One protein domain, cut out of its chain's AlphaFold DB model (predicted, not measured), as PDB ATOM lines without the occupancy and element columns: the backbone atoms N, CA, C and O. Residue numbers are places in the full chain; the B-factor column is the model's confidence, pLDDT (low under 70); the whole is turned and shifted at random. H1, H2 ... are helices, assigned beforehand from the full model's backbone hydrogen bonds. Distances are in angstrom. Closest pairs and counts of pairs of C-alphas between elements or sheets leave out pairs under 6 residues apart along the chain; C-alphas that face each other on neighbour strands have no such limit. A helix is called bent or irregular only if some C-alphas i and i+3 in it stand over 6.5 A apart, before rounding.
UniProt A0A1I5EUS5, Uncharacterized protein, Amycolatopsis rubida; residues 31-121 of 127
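AT A GLANCE: This is residues 31 to 121 of the 127 residues of an uncharacterized protein of Amycolatopsis rubida (UniProt A0A1I5EUS5). Three helices run back and forth along one long axis: H3 packs on long H4 on one side and on H2 on another, while H2 and H4 stay apart. Short H1 precedes H2 near one end. The 91 printed residues, with named helices H1 to H4 in chain order and no named strand, are all helix in class, elongated at 42 by 24 by 22 A, and only just compact, close to loose, with a radius of gyration of the C-alphas of 14.6 A.

HOW THE PARTS SIT: H4, residues 92 to 120, touches H3, residues 64 to 83, closest at C-alphas 75 and 105, 5.8 A; this hairpin has a shallow tilt of 10 degrees, opposite ways. H3 is irregular, C-alphas 75 and 78 being 7.0 A apart, with a kink of 30 degrees near residue 76. H2, residues 42 to 57, makes a second hairpin with H3, touching closest at C-alphas 51 and 69, 5.7 A; the tilt of 34 degrees is only just shallow, opposite ways. H1, residues 37 to 40, is close to H3 but not clearly touching, closest at C-alphas 37 and 83, 5.3 A. Every O i to N i+4 pair is within hydrogen-bond range in H2 and H4, 14 of 16 in H3; H1 is too short for one.

IN THESE COORDINATES: H4 spans 40.9 A, from C-alpha 92 at (-17.633, 12.764, 94.173) to C-alpha 120 at (-47.411, -15.078, 90.739). H3 spans 29.4 A, H2 22.6 A and H1 4.9 A.

THE WHOLE: The C-alphas farthest apart, of Arg 60 and Ser 92, are 43.6 A apart. The printed part has no cut, no link is long, and no printed residue is under 70 in pLDDT.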
ATOM      1  N   PRO A  31     -25.029  -0.684 105.464       80.38
ATOM      2  CA  PRO A  31     -24.283   0.128 106.433       80.38
ATOM      3  C   PRO A  31     -22.806  -0.266 106.605       80.38
ATOM      4  O   PRO A  31     -22.035   0.505 107.163       80.38
ATOM      5  N   GLY A  32     -22.425  -1.475 106.177       83.50
ATOM      6  CA  GLY A  32     -21.049  -1.978 106.205       83.50
ATOM      7  C   GLY A  32     -20.234  -1.679 104.944       83.50
ATOM      8  O   GLY A  32     -19.145  -2.226 104.809       83.50
ATOM      9  N   TRP A  33     -20.757  -0.873 104.019       89.75
ATOM     10  CA  TRP A  33     -20.052  -0.480 102.804       89.75
ATOM     11  C   TRP A  33     -18.763   0.292 103.128       89.75
ATOM     12  O   TRP A  33     -18.784   1.255 103.894       89.75
ATOM     13  N   ASP A  34     -17.643  -0.123 102.535       90.81
ATOM     14  CA  ASP A  34     -16.312   0.454 102.769       90.81
ATOM     15  C   ASP A  34     -16.002   1.695 101.906       90.81
ATOM     16  O   ASP A  34     -14.924   2.278 102.021       90.81
ATOM     17  N   GLY A  35     -16.953   2.120 101.066       90.50
ATOM     18  CA  GLY A  35     -16.805   3.252 100.148       90.50
ATOM     19  C   GLY A  35     -16.199   2.892  98.789       90.50
ATOM     20  O   GLY A  35     -16.017   3.789  97.963       90.50
ATOM     21  N   THR A  36     -15.903   1.612  98.536       94.56
ATOM     22  CA  THR A  36     -15.394   1.138  97.240       94.56
ATOM     23  C   THR A  36     -16.529   0.743  96.289       94.56
ATOM     24  O   THR A  36     -17.550   0.200  96.730       94.56
ATOM     25  N   PRO A  37     -16.390   0.962  94.973       95.31
ATOM     26  CA  PRO A  37     -17.378   0.482  94.007       95.31
ATOM     27  C   PRO A  37     -17.545  -1.039  94.025       95.31
ATOM     28  O   PRO A  37     -18.679  -1.519  93.982       95.31
ATOM     29  N   ALA A  38     -16.446  -1.787  94.165       94.25
ATOM     30  CA  ALA A  38     -16.466  -3.243  94.223       94.25
ATOM     31  C   ALA A  38     -17.398  -3.768  95.324       94.25
ATOM     32  O   ALA A  38     -18.230  -4.640  95.071       94.25
ATOM     33  N   GLU A  39     -17.324  -3.216  96.541       92.62
ATOM     34  CA  GLU A  39     -18.245  -3.597  97.617       92.62
ATOM     35  C   GLU A  39     -19.686  -3.154  97.317       92.62
ATOM     36  O   GLU A  39     -20.631  -3.901  97.584       92.62
ATOM     37  N   ALA A  40     -19.870  -1.973  96.716       92.94
ATOM     38  CA  ALA A  40     -21.193  -1.438  96.402       92.94
ATOM     39  C   ALA A  40     -21.988  -2.336  95.440       92.94
ATOM     40  O   ALA A  40     -23.199  -2.504  95.602       92.94
ATOM     41  N   VAL A  41     -21.313  -2.945  94.463       94.06
ATOM     42  CA  VAL A  41     -21.956  -3.801  93.455       94.06
ATOM     43  C   VAL A  41     -22.060  -5.274  93.858       94.06
ATOM     44  O   VAL A  41     -22.670  -6.058  93.133       94.06
ATOM     45  N   ARG A  42     -21.582  -5.680  95.047       90.69
ATOM     46  CA  ARG A  42     -21.703  -7.082  95.508       90.69
ATOM     47  C   ARG A  42     -23.142  -7.579  95.596       90.69
ATOM     48  O   ARG A  42     -23.399  -8.775  95.455       90.69
ATOM     49  N   GLY A  43     -24.090  -6.682  95.874       89.44
ATOM     50  CA  GLY A  43     -25.520  -6.998  95.823       89.44
ATOM     51  C   GLY A  43     -25.959  -7.438  94.426       89.44
ATOM     52  O   GLY A  43     -26.622  -8.468  94.293       89.44
ATOM     53  N   LEU A  44     -25.524  -6.707  93.395       92.38
ATOM     54  CA  LEU A  44     -25.759  -7.040  91.989       92.38
ATOM     55  C   LEU A  44     -25.072  -8.347  91.595       92.38
ATOM     56  O   LEU A  44     -25.699  -9.163  90.928       92.38
ATOM     57  N   GLU A  45     -23.833  -8.591  92.032       91.88
ATOM     58  CA  GLU A  45     -23.127  -9.843  91.718       91.88
ATOM     59  C   GLU A  45     -23.891 -11.074  92.220       91.88
ATOM     60  O   GLU A  45     -24.105 -12.021  91.466       91.88
ATOM     61  N   ARG A  46     -24.381 -11.044  93.467       90.50
ATOM     62  CA  ARG A  46     -25.216 -12.131  94.014       90.50
ATOM     63  C   ARG A  46     -26.522 -12.297  93.237       90.50
ATOM     64  O   ARG A  46     -26.944 -13.427  92.979       90.50
ATOM     65  N   CYS A  47     -27.142 -11.180  92.851       92.44
ATOM     66  CA  CYS A  47     -28.301 -11.155  91.956       92.44
ATOM     67  C   CYS A  47     -28.021 -11.914  90.660       92.44
ATOM     68  O   CYS A  47     -28.799 -12.772  90.247       92.44
ATOM     69  N   PHE A  48     -26.889 -11.591  90.037       92.12
ATOM     70  CA  PHE A  48     -26.457 -12.122  88.758       92.12
ATOM     71  C   PHE A  48     -26.175 -13.622  88.846       92.12
ATOM     72  O   PHE A  48     -26.699 -14.388  88.045       92.12
ATOM     73  N   THR A  49     -25.451 -14.065  89.879       93.06
ATOM     74  CA  THR A  49     -25.235 -15.498  90.136       93.06
ATOM     75  C   THR A  49     -26.560 -16.242  90.300       93.06
ATOM     76  O   THR A  49     -26.751 -17.295  89.701       93.06
ATOM     77  N   THR A  50     -27.516 -15.668  91.037       94.44
ATOM     78  CA  THR A  50     -28.840 -16.289  91.211       94.44
ATOM     79  C   THR A  50     -29.612 -16.346  89.885       94.44
ATOM     80  O   THR A  50     -30.306 -17.320  89.608       94.44
ATOM     81  N   CYS A  51     -29.482 -15.323  89.035       94.88
ATOM     82  CA  CYS A  51     -30.052 -15.314  87.687       94.88
ATOM     83  C   CYS A  51     -29.489 -16.454  86.820       94.88
ATOM     84  O   CYS A  51     -30.260 -17.176  86.185       94.88
ATOM     85  N   ASP A  52     -28.172 -16.658  86.833       94.25
ATOM     86  CA  ASP A  52     -27.532 -17.766  86.116       94.25
ATOM     87  C   ASP A  52     -27.999 -19.133  86.638       94.25
ATOM     88  O   ASP A  52     -28.323 -20.022  85.847       94.25
ATOM     89  N   GLU A  53     -28.113 -19.295  87.959       95.50
ATOM     90  CA  GLU A  53     -28.631 -20.518  88.584       95.50
ATOM     91  C   GLU A  53     -30.079 -20.814  88.167       95.50
ATOM     92  O   GLU A  53     -30.409 -21.965  87.872       95.50
ATOM     93  N   ILE A  54     -30.937 -19.791  88.081       95.25
ATOM     94  CA  ILE A  54     -32.324 -19.941  87.617       95.25
ATOM     95  C   ILE A  54     -32.360 -20.407  86.156       95.25
ATOM     96  O   ILE A  54     -33.116 -21.324  85.834       95.25
ATOM     97  N   LEU A  55     -31.547 -19.816  85.271       94.06
ATOM     98  CA  LEU A  55     -31.476 -20.244  83.867       94.06
ATOM     99  C   LEU A  55     -30.953 -21.676  83.729       94.06
ATOM    100  O   LEU A  55     -31.456 -22.428  82.899       94.06
ATOM    101  N   ALA A  56     -29.966 -22.057  84.543       93.38
ATOM    102  CA  ALA A  56     -29.412 -23.405  84.538       93.38
ATOM    103  C   ALA A  56     -30.414 -24.448  85.064       93.38
ATOM    104  O   ALA A  56     -30.500 -25.552  84.526       93.38
ATOM    105  N   ALA A  57     -31.180 -24.110  86.106       92.25
ATOM    106  CA  ALA A  57     -32.183 -24.998  86.690       92.25
ATOM    107  C   ALA A  57     -33.446 -25.116  85.821       92.25
ATOM    108  O   ALA A  57     -34.069 -26.179  85.773       92.25
ATOM    109  N   TYR A  58     -33.824 -24.041  85.129       91.06
ATOM    110  CA  TYR A  58     -35.004 -23.982  84.274       91.06
ATOM    111  C   TYR A  58     -34.612 -23.818  82.799       91.06
ATOM    112  O   TYR A  58     -34.740 -22.741  82.212       91.06
ATOM    113  N   ASP A  59     -34.169 -24.924  82.188       86.44
ATOM    114  CA  ASP A  59     -33.715 -25.007  80.789       86.44
ATOM    115  C   ASP A  59     -34.880 -24.919  79.779       86.44
ATOM    116  O   ASP A  59     -35.262 -25.862  79.078       86.44
ATOM    117  N   ARG A  60     -35.520 -23.750  79.758       91.06
ATOM    118  CA  ARG A  60     -36.576 -23.356  78.823       91.06
ATOM    119  C   ARG A  60     -36.241 -21.963  78.295       91.06
ATOM    120  O   ARG A  60     -36.746 -20.969  78.824       91.06
ATOM    121  N   PRO A  61     -35.405 -21.862  77.247       86.00
ATOM    122  CA  PRO A  61     -34.865 -20.587  76.782       86.00
ATOM    123  C   PRO A  61     -35.934 -19.621  76.255       86.00
ATOM    124  O   PRO A  61     -35.722 -18.413  76.311       86.00
ATOM    125  N   ASP A  62     -37.075 -20.134  75.797       90.75
ATOM    126  CA  ASP A  62     -38.211 -19.338  75.310       90.75
ATOM    127  C   ASP A  62     -39.261 -19.088  76.408       90.75
ATOM    128  O   ASP A  62     -40.415 -18.733  76.135       90.75
ATOM    129  N   SER A  63     -38.907 -19.349  77.671       93.19
ATOM    130  CA  SER A  63     -39.781 -19.056  78.799       93.19
ATOM    131  C   SER A  63     -39.908 -17.555  79.053       93.19
ATOM    132  O   SER A  63     -38.988 -16.787  78.767       93.19
ATOM    133  N   ALA A  64     -41.052 -17.115  79.585       93.88
ATOM    134  CA  ALA A  64     -41.223 -15.699  79.890       93.88
ATOM    135  C   ALA A  64     -40.295 -15.315  81.050       93.88
ATOM    136  O   ALA A  64     -39.648 -14.271  80.996       93.88
ATOM    137  N   VAL A  65     -40.144 -16.212  82.034       94.38
ATOM    138  CA  VAL A  65     -39.166 -16.035  83.114       94.38
ATOM    139  C   VAL A  65     -37.724 -15.990  82.593       94.38
ATOM    140  O   VAL A  65     -36.991 -15.101  83.005       94.38
ATOM    141  N   ALA A  66     -37.313 -16.829  81.629       94.81
ATOM    142  CA  ALA A  66     -35.963 -16.742  81.054       94.81
ATOM    143  C   ALA A  66     -35.726 -15.402  80.344       94.81
ATOM    144  O   ALA A  66     -34.632 -14.846  80.426       94.81
ATOM    145  N   GLY A  67     -36.749 -14.851  79.682       95.50
ATOM    146  CA  GLY A  67     -36.701 -13.500  79.121       95.50
ATOM    147  C   GLY A  67     -36.470 -12.425  80.189       95.50
ATOM    148  O   GLY A  67     -35.610 -11.563  80.014       95.50
ATOM    149  N   LEU A  68     -37.182 -12.509  81.320       95.94
ATOM    150  CA  LEU A  68     -36.991 -11.604  82.459       95.94
ATOM    151  C   LEU A  68     -35.587 -11.745  83.057       95.94
ATOM    152  O   LEU A  68     -34.903 -10.739  83.221       95.94
ATOM    153  N   VAL A  69     -35.121 -12.970  83.307       96.12
ATOM    154  CA  VAL A  69     -33.781 -13.223  83.855       96.12
ATOM    155  C   VAL A  69     -32.692 -12.657  82.940       96.12
ATOM    156  O   VAL A  69     -31.821 -11.923  83.397       96.12
ATOM    157  N   ARG A  70     -32.775 -12.900  81.626       95.56
ATOM    158  CA  ARG A  70     -31.831 -12.325  80.651       95.56
ATOM    159  C   ARG A  70     -31.865 -10.802  80.624       95.56
ATOM    160  O   ARG A  70     -30.823 -10.182  80.449       95.56
ATOM    161  N   SER A  71     -33.039 -10.194  80.808       95.31
ATOM    162  CA  SER A  71     -33.135  -8.736  80.912       95.31
ATOM    163  C   SER A  71     -32.407  -8.202  82.151       95.31
ATOM    164  O   SER A  71     -31.765  -7.161  82.065       95.31
ATOM    165  N   MET A  72     -32.445  -8.932  83.275       95.00
ATOM    166  CA  MET A  72     -31.725  -8.558  84.497       95.00
ATOM    167  C   MET A  72     -30.215  -8.703  84.340       95.00
ATOM    168  O   MET A  72     -29.474  -7.803  84.726       95.00
ATOM    169  N   ILE A  73     -29.770  -9.802  83.726       93.44
ATOM    170  CA  ILE A  73     -28.366 -10.029  83.360       93.44
ATOM    171  C   ILE A  73     -27.867  -8.866  82.496       93.44
ATOM    172  O   ILE A  73     -26.852  -8.257  82.816       93.44
ATOM    173  N   LEU A  74     -28.614  -8.500  81.448       93.06
ATOM    174  CA  LEU A  74     -28.253  -7.387  80.570       93.06
ATOM    175  C   LEU A  74     -28.188  -6.048  81.321       93.06
ATOM    176  O   LEU A  74     -27.258  -5.278  81.097       93.06
ATOM    177  N   ALA A  75     -29.149  -5.782  82.210       92.19
ATOM    178  CA  ALA A  75     -29.192  -4.552  82.999       92.19
ATOM    179  C   ALA A  75     -28.016  -4.438  83.985       92.19
ATOM    180  O   ALA A  75     -27.499  -3.346  84.188       92.19
ATOM    181  N   ALA A  76     -27.581  -5.550  84.581       91.50
ATOM    182  CA  ALA A  76     -26.465  -5.565  85.526       91.50
ATOM    183  C   ALA A  76     -25.087  -5.597  84.849       91.50
ATOM    184  O   ALA A  76     -24.116  -5.143  85.450       91.50
ATOM    185  N   ASN A  77     -24.983  -6.150  83.632       91.75
ATOM    186  CA  ASN A  77     -23.698  -6.497  83.019       91.75
ATOM    187  C   ASN A  77     -22.738  -5.306  82.943       91.75
ATOM    188  O   ASN A  77     -21.600  -5.413  83.380       91.75
ATOM    189  N   TRP A  78     -23.213  -4.161  82.447       90.12
ATOM    190  CA  TRP A  78     -22.369  -2.974  82.302       90.12
ATOM    191  C   TRP A  78     -21.879  -2.438  83.652       90.12
ATOM    192  O   TRP A  78     -20.696  -2.161  83.823       90.12
ATOM    193  N   THR A  79     -22.776  -2.344  84.636       93.06
ATOM    194  CA  THR A  79     -22.436  -1.903  85.994       93.06
ATOM    195  C   THR A  79     -21.408  -2.835  86.637       93.06
ATOM    196  O   THR A  79     -20.468  -2.372  87.277       93.06
ATOM    197  N   LEU A  80     -21.547  -4.149  86.449       94.38
ATOM    198  CA  LEU A  80     -20.590  -5.124  86.972       94.38
ATOM    199  C   LEU A  80     -19.236  -5.053  86.261       94.38
ATOM    200  O   LEU A  80     -18.207  -5.070  86.929       94.38
ATOM    201  N   GLU A  81     -19.216  -4.935  84.932       95.00
ATOM    202  CA  GLU A  81     -17.976  -4.772  84.160       95.00
ATOM    203  C   GLU A  81     -17.202  -3.515  84.565       95.00
ATOM    204  O   GLU A  81     -15.973  -3.540  84.608       95.00
ATOM    205  N   LEU A  82     -17.909  -2.427  84.874       94.56
ATOM    206  CA  LEU A  82     -17.288  -1.154  85.218       94.56
ATOM    207  C   LEU A  82     -16.741  -1.121  86.651       94.56
ATOM    208  O   LEU A  82     -15.679  -0.547  86.880       94.56
ATOM    209  N   TRP A  83     -17.455  -1.714  87.611       96.00
ATOM    210  CA  TRP A  83     -17.219  -1.443  89.034       96.00
ATOM    211  C   TRP A  83     -16.719  -2.634  89.856       96.00
ATOM    212  O   TRP A  83     -16.204  -2.414  90.950       96.00
ATOM    213  N   ARG A  84     -16.856  -3.887  89.394       94.69
ATOM    214  CA  ARG A  84     -16.611  -5.056  90.267       94.69
ATOM    215  C   ARG A  84     -15.172  -5.189  90.762       94.69
ATOM    216  O   ARG A  84     -14.949  -5.676  91.864       94.69
ATOM    217  N   ASP A  85     -14.218  -4.775  89.935       96.00
ATOM    218  CA  ASP A  85     -12.782  -4.895  90.207       96.00
ATOM    219  C   ASP A  85     -12.183  -3.567  90.700       96.00
ATOM    220  O   ASP A  85     -10.977  -3.454  90.921       96.00
ATOM    221  N   ASP A  86     -13.029  -2.551  90.882       95.50
ATOM    222  CA  ASP A  86     -12.628  -1.219  91.301       95.50
ATOM    223  C   ASP A  86     -12.626  -1.121  92.833       95.50
ATOM    224  O   ASP A  86     -13.661  -0.964  93.487       95.50
ATOM    225  N   ALA A  87     -11.430  -1.256  93.402       94.50
ATOM    226  CA  ALA A  87     -11.174  -1.162  94.835       94.50
ATOM    227  C   ALA A  87     -10.705   0.238  95.271       94.50
ATOM    228  O   ALA A  87     -10.363   0.434  96.441       94.50
ATOM    229  N   ASP A  88     -10.667   1.208  94.353       93.75
ATOM    230  CA  ASP A  88     -10.222   2.558  94.670       93.75
ATOM    231  C   ASP A  88     -11.362   3.354  95.322       93.75
ATOM    232  O   ASP A  88     -12.493   3.336  94.823       93.75
ATOM    233  N   PRO A  89     -11.091   4.117  96.400       91.31
ATOM    234  CA  PRO A  89     -12.097   4.966  97.023       91.31
ATOM    235  C   PRO A  89     -12.756   5.911  96.016       91.31
ATOM    236  O   PRO A  89     -12.086   6.501  95.165       91.31
ATOM    237  N   LEU A  90     -14.071   6.074  96.135       93.19
ATOM    238  CA  LEU A  90     -14.842   6.970  95.282       93.19
ATOM    239  C   LEU A  90     -14.534   8.440  95.573       93.19
ATOM    240  O   LEU A  90     -14.626   8.901  96.713       93.19
ATOM    241  N   ASP A  91     -14.260   9.200  94.517       94.56
ATOM    242  CA  ASP A  91     -14.449  10.648  94.537       94.56
ATOM    243  C   ASP A  91     -15.921  11.006  94.256       94.56
ATOM    244  O   ASP A  91     -16.763  10.146  93.983       94.56
ATOM    245  N   SER A  92     -16.257  12.294  94.342       93.69
ATOM    246  CA  SER A  92     -17.633  12.764  94.173       93.69
ATOM    247  C   SER A  92     -18.213  12.506  92.781       93.69
ATOM    248  O   SER A  92     -19.422  12.322  92.657       93.69
ATOM    249  N   GLU A  93     -17.383  12.523  91.737       96.25
ATOM    250  CA  GLU A  93     -17.838  12.314  90.360       96.25
ATOM    251  C   GLU A  93     -18.142  10.833  90.130       96.25
ATOM    252  O   GLU A  93     -19.237  10.477  89.690       96.25
ATOM    253  N   ARG A  94     -17.216   9.959  90.534       96.00
ATOM    254  CA  ARG A  94     -17.393   8.508  90.459       96.00
ATOM    255  C   ARG A  94     -18.552   8.037  91.332       96.00
ATOM    256  O   ARG A  94     -19.304   7.164  90.913       96.00
ATOM    257  N   ALA A  95     -18.751   8.636  92.509       94.50
ATOM    258  CA  ALA A  95     -19.886   8.311  93.373       94.50
ATOM    259  C   ALA A  95     -21.229   8.634  92.701       94.50
ATOM    260  O   ALA A  95     -22.174   7.851  92.803       94.50
ATOM    261  N   ALA A  96     -21.315   9.764  91.991       95.50
ATOM    262  CA  ALA A  96     -22.513  10.132  91.245       95.50
ATOM    263  C   ALA A  96     -22.773   9.172  90.073       95.50
ATOM    264  O   ALA A  96     -23.922   8.785  89.852       95.50
ATOM    265  N   LEU A  97     -21.720   8.756  89.359       95.94
ATOM    266  CA  LEU A  97     -21.834   7.790  88.266       95.94
ATOM    267  C   LEU A  97     -22.294   6.415  88.769       95.94
ATOM    268  O   LEU A  97     -23.287   5.890  88.271       95.94
ATOM    269  N   LEU A  98     -21.648   5.884  89.810       95.50
ATOM    270  CA  LEU A  98     -22.043   4.623  90.440       95.50
ATOM    271  C   LEU A  98     -23.501   4.664  90.915       95.50
ATOM    272  O   LEU A  98     -24.246   3.707  90.723       95.50
ATOM    273  N   HIS A  99     -23.925   5.775  91.524       94.44
ATOM    274  CA  HIS A  99     -25.312   5.938  91.950       94.44
ATOM    275  C   HIS A  99     -26.286   5.893  90.767       94.44
ATOM    276  O   HIS A  99     -27.311   5.223  90.866       94.44
ATOM    277  N   ALA A 100     -25.976   6.570  89.659       95.00
ATOM    278  CA  ALA A 100     -26.816   6.556  88.464       95.00
ATOM    279  C   ALA A 100     -26.924   5.150  87.850       95.00
ATOM    280  O   ALA A 100     -28.028   4.715  87.517       95.00
ATOM    281  N   ASP A 101     -25.808   4.423  87.765       94.38
ATOM    282  CA  ASP A 101     -25.778   3.052  87.247       94.38
ATOM    283  C   ASP A 101     -26.603   2.100  88.124       94.38
ATOM    284  O   ASP A 101     -27.430   1.334  87.625       94.38
ATOM    285  N   LEU A 102     -26.420   2.176  89.447       93.94
ATOM    286  CA  LEU A 102     -27.191   1.381  90.400       93.94
ATOM    287  C   LEU A 102     -28.684   1.726  90.339       93.94
ATOM    288  O   LEU A 102     -29.512   0.818  90.309       93.94
ATOM    289  N   ALA A 103     -29.040   3.012  90.283       94.06
ATOM    290  CA  ALA A 103     -30.431   3.454  90.207       94.06
ATOM    291  C   ALA A 103     -31.142   2.883  88.972       94.06
ATOM    292  O   ALA A 103     -32.228   2.323  89.100       94.06
ATOM    293  N   ALA A 104     -30.496   2.927  87.802       92.31
ATOM    294  CA  ALA A 104     -31.055   2.361  86.576       92.31
ATOM    295  C   ALA A 104     -31.331   0.850  86.699       92.31
ATOM    296  O   ALA A 104     -32.373   0.366  86.248       92.31
ATOM    297  N   PHE A 105     -30.426   0.099  87.338       92.81
ATOM    298  CA  PHE A 105     -30.658  -1.316  87.624       92.81
ATOM    299  C   PHE A 105     -31.836  -1.518  88.586       92.81
ATOM    300  O   PHE A 105     -32.686  -2.377  88.339       92.81
ATOM    301  N   PHE A 106     -31.905  -0.743  89.672       93.12
ATOM    302  CA  PHE A 106     -32.952  -0.888  90.683       93.12
ATOM    303  C   PHE A 106     -34.345  -0.553  90.151       93.12
ATOM    304  O   PHE A 106     -35.283  -1.292  90.448       93.12
ATOM    305  N   ASP A 107     -34.476   0.466  89.304       93.56
ATOM    306  CA  ASP A 107     -35.744   0.806  88.648       93.56
ATOM    307  C   ASP A 107     -36.251  -0.356  87.772       93.56
ATOM    308  O   ASP A 107     -37.442  -0.705  87.764       93.56
ATOM    309  N   HIS A 108     -35.336  -1.010  87.045       94.31
ATOM    310  CA  HIS A 108     -35.666  -2.190  86.244       94.31
ATOM    311  C   HIS A 108     -36.017  -3.396  87.127       94.31
ATOM    312  O   HIS A 108     -37.023  -4.070  86.889       94.31
ATOM    313  N   ALA A 109     -35.243  -3.637  88.188       94.06
ATOM    314  CA  ALA A 109     -35.497  -4.702  89.155       94.06
ATOM    315  C   ALA A 109     -36.871  -4.548  89.826       94.06
ATOM    316  O   ALA A 109     -37.614  -5.525  89.928       94.06
ATOM    317  N   GLU A 110     -37.251  -3.334  90.232       93.69
ATOM    318  CA  GLU A 110     -38.561  -3.039  90.819       93.69
ATOM    319  C   GLU A 110     -39.698  -3.297  89.823       93.69
ATOM    320  O   GLU A 110     -40.712  -3.916  90.168       93.69
ATOM    321  N   SER A 111     -39.508  -2.901  88.563       94.00
ATOM    322  CA  SER A 111     -40.474  -3.147  87.488       94.00
ATOM    323  C   SER A 111     -40.701  -4.647  87.263       94.00
ATOM    324  O   SER A 111     -41.845  -5.110  87.217       94.00
ATOM    325  N   VAL A 112     -39.621  -5.434  87.184       95.25
ATOM    326  CA  VAL A 112     -39.692  -6.899  87.049       95.25
ATOM    327  C   VAL A 112     -40.320  -7.529  88.289       95.25
ATOM    328  O   VAL A 112     -41.193  -8.391  88.169       95.25
ATOM    329  N   ARG A 113     -39.940  -7.079  89.487       94.31
ATOM    330  CA  ARG A 113     -40.471  -7.595  90.750       94.31
ATOM    331  C   ARG A 113     -41.974  -7.352  90.879       94.31
ATOM    332  O   ARG A 113     -42.703  -8.253  91.290       94.31
ATOM    333  N   THR A 114     -42.449  -6.178  90.473       93.50
ATOM    334  CA  THR A 114     -43.877  -5.832  90.442       93.50
ATOM    335  C   THR A 114     -44.646  -6.733  89.478       93.50
ATOM    336  O   THR A 114     -45.701  -7.270  89.823       93.50
ATOM    337  N   LEU A 115     -44.094  -6.956  88.284       95.00
ATOM    338  CA  LEU A 115     -44.673  -7.832  87.269       95.00
ATOM    339  C   LEU A 115     -44.747  -9.296  87.741       95.00
ATOM    340  O   LEU A 115     -45.782  -9.942  87.567       95.00
ATOM    341  N   LEU A 116     -43.695  -9.800  88.393       95.12
ATOM    342  CA  LEU A 116     -43.674 -11.137  88.994       95.12
ATOM    343  C   LEU A 116     -44.674 -11.258  90.146       95.12
ATOM    344  O   LEU A 116     -45.401 -12.242  90.220       95.12
ATOM    345  N   ALA A 117     -44.760 -10.251  91.017       93.81
ATOM    346  CA  ALA A 117     -45.694 -10.259  92.139       93.81
ATOM    347  C   ALA A 117     -47.153 -10.305  91.667       93.81
ATOM    348  O   ALA A 117     -47.964 -11.045  92.225       93.81
ATOM    349  N   ALA A 118     -47.486  -9.551  90.617       93.19
ATOM    350  CA  ALA A 118     -48.810  -9.586  90.011       93.19
ATOM    351  C   ALA A 118     -49.106 -10.949  89.363       93.19
ATOM    352  O   ALA A 118     -50.158 -11.531  89.620       93.19
ATOM    353  N   GLY A 119     -48.177 -11.476  88.559       92.50
ATOM    354  CA  GLY A 119     -48.363 -12.736  87.833       92.50
ATOM    355  C   GLY A 119     -48.321 -13.999  88.696       92.50
ATOM    356  O   GLY A 119     -49.004 -14.975  88.398       92.50
ATOM    357  N   GLY A 120     -47.551 -13.975  89.785       91.94
ATOM    358  CA  GLY A 120     -47.411 -15.078  90.739       91.94
ATOM    359  C   GLY A 120     -48.453 -15.068  91.858       91.94
ATOM    360  O   GLY A 120     -48.527 -16.019  92.632       91.94
ATOM    361  N   GLY A 121     -49.269 -14.012  91.961       90.00
ATOM    362  CA  GLY A 121     -50.249 -13.857  93.041       90.00
ATOM    363  C   GLY A 121     -49.631 -13.459  94.388       90.00
ATOM    364  O   GLY A 121     -50.215 -13.719  95.436       90.00
TER     365      GLY A 121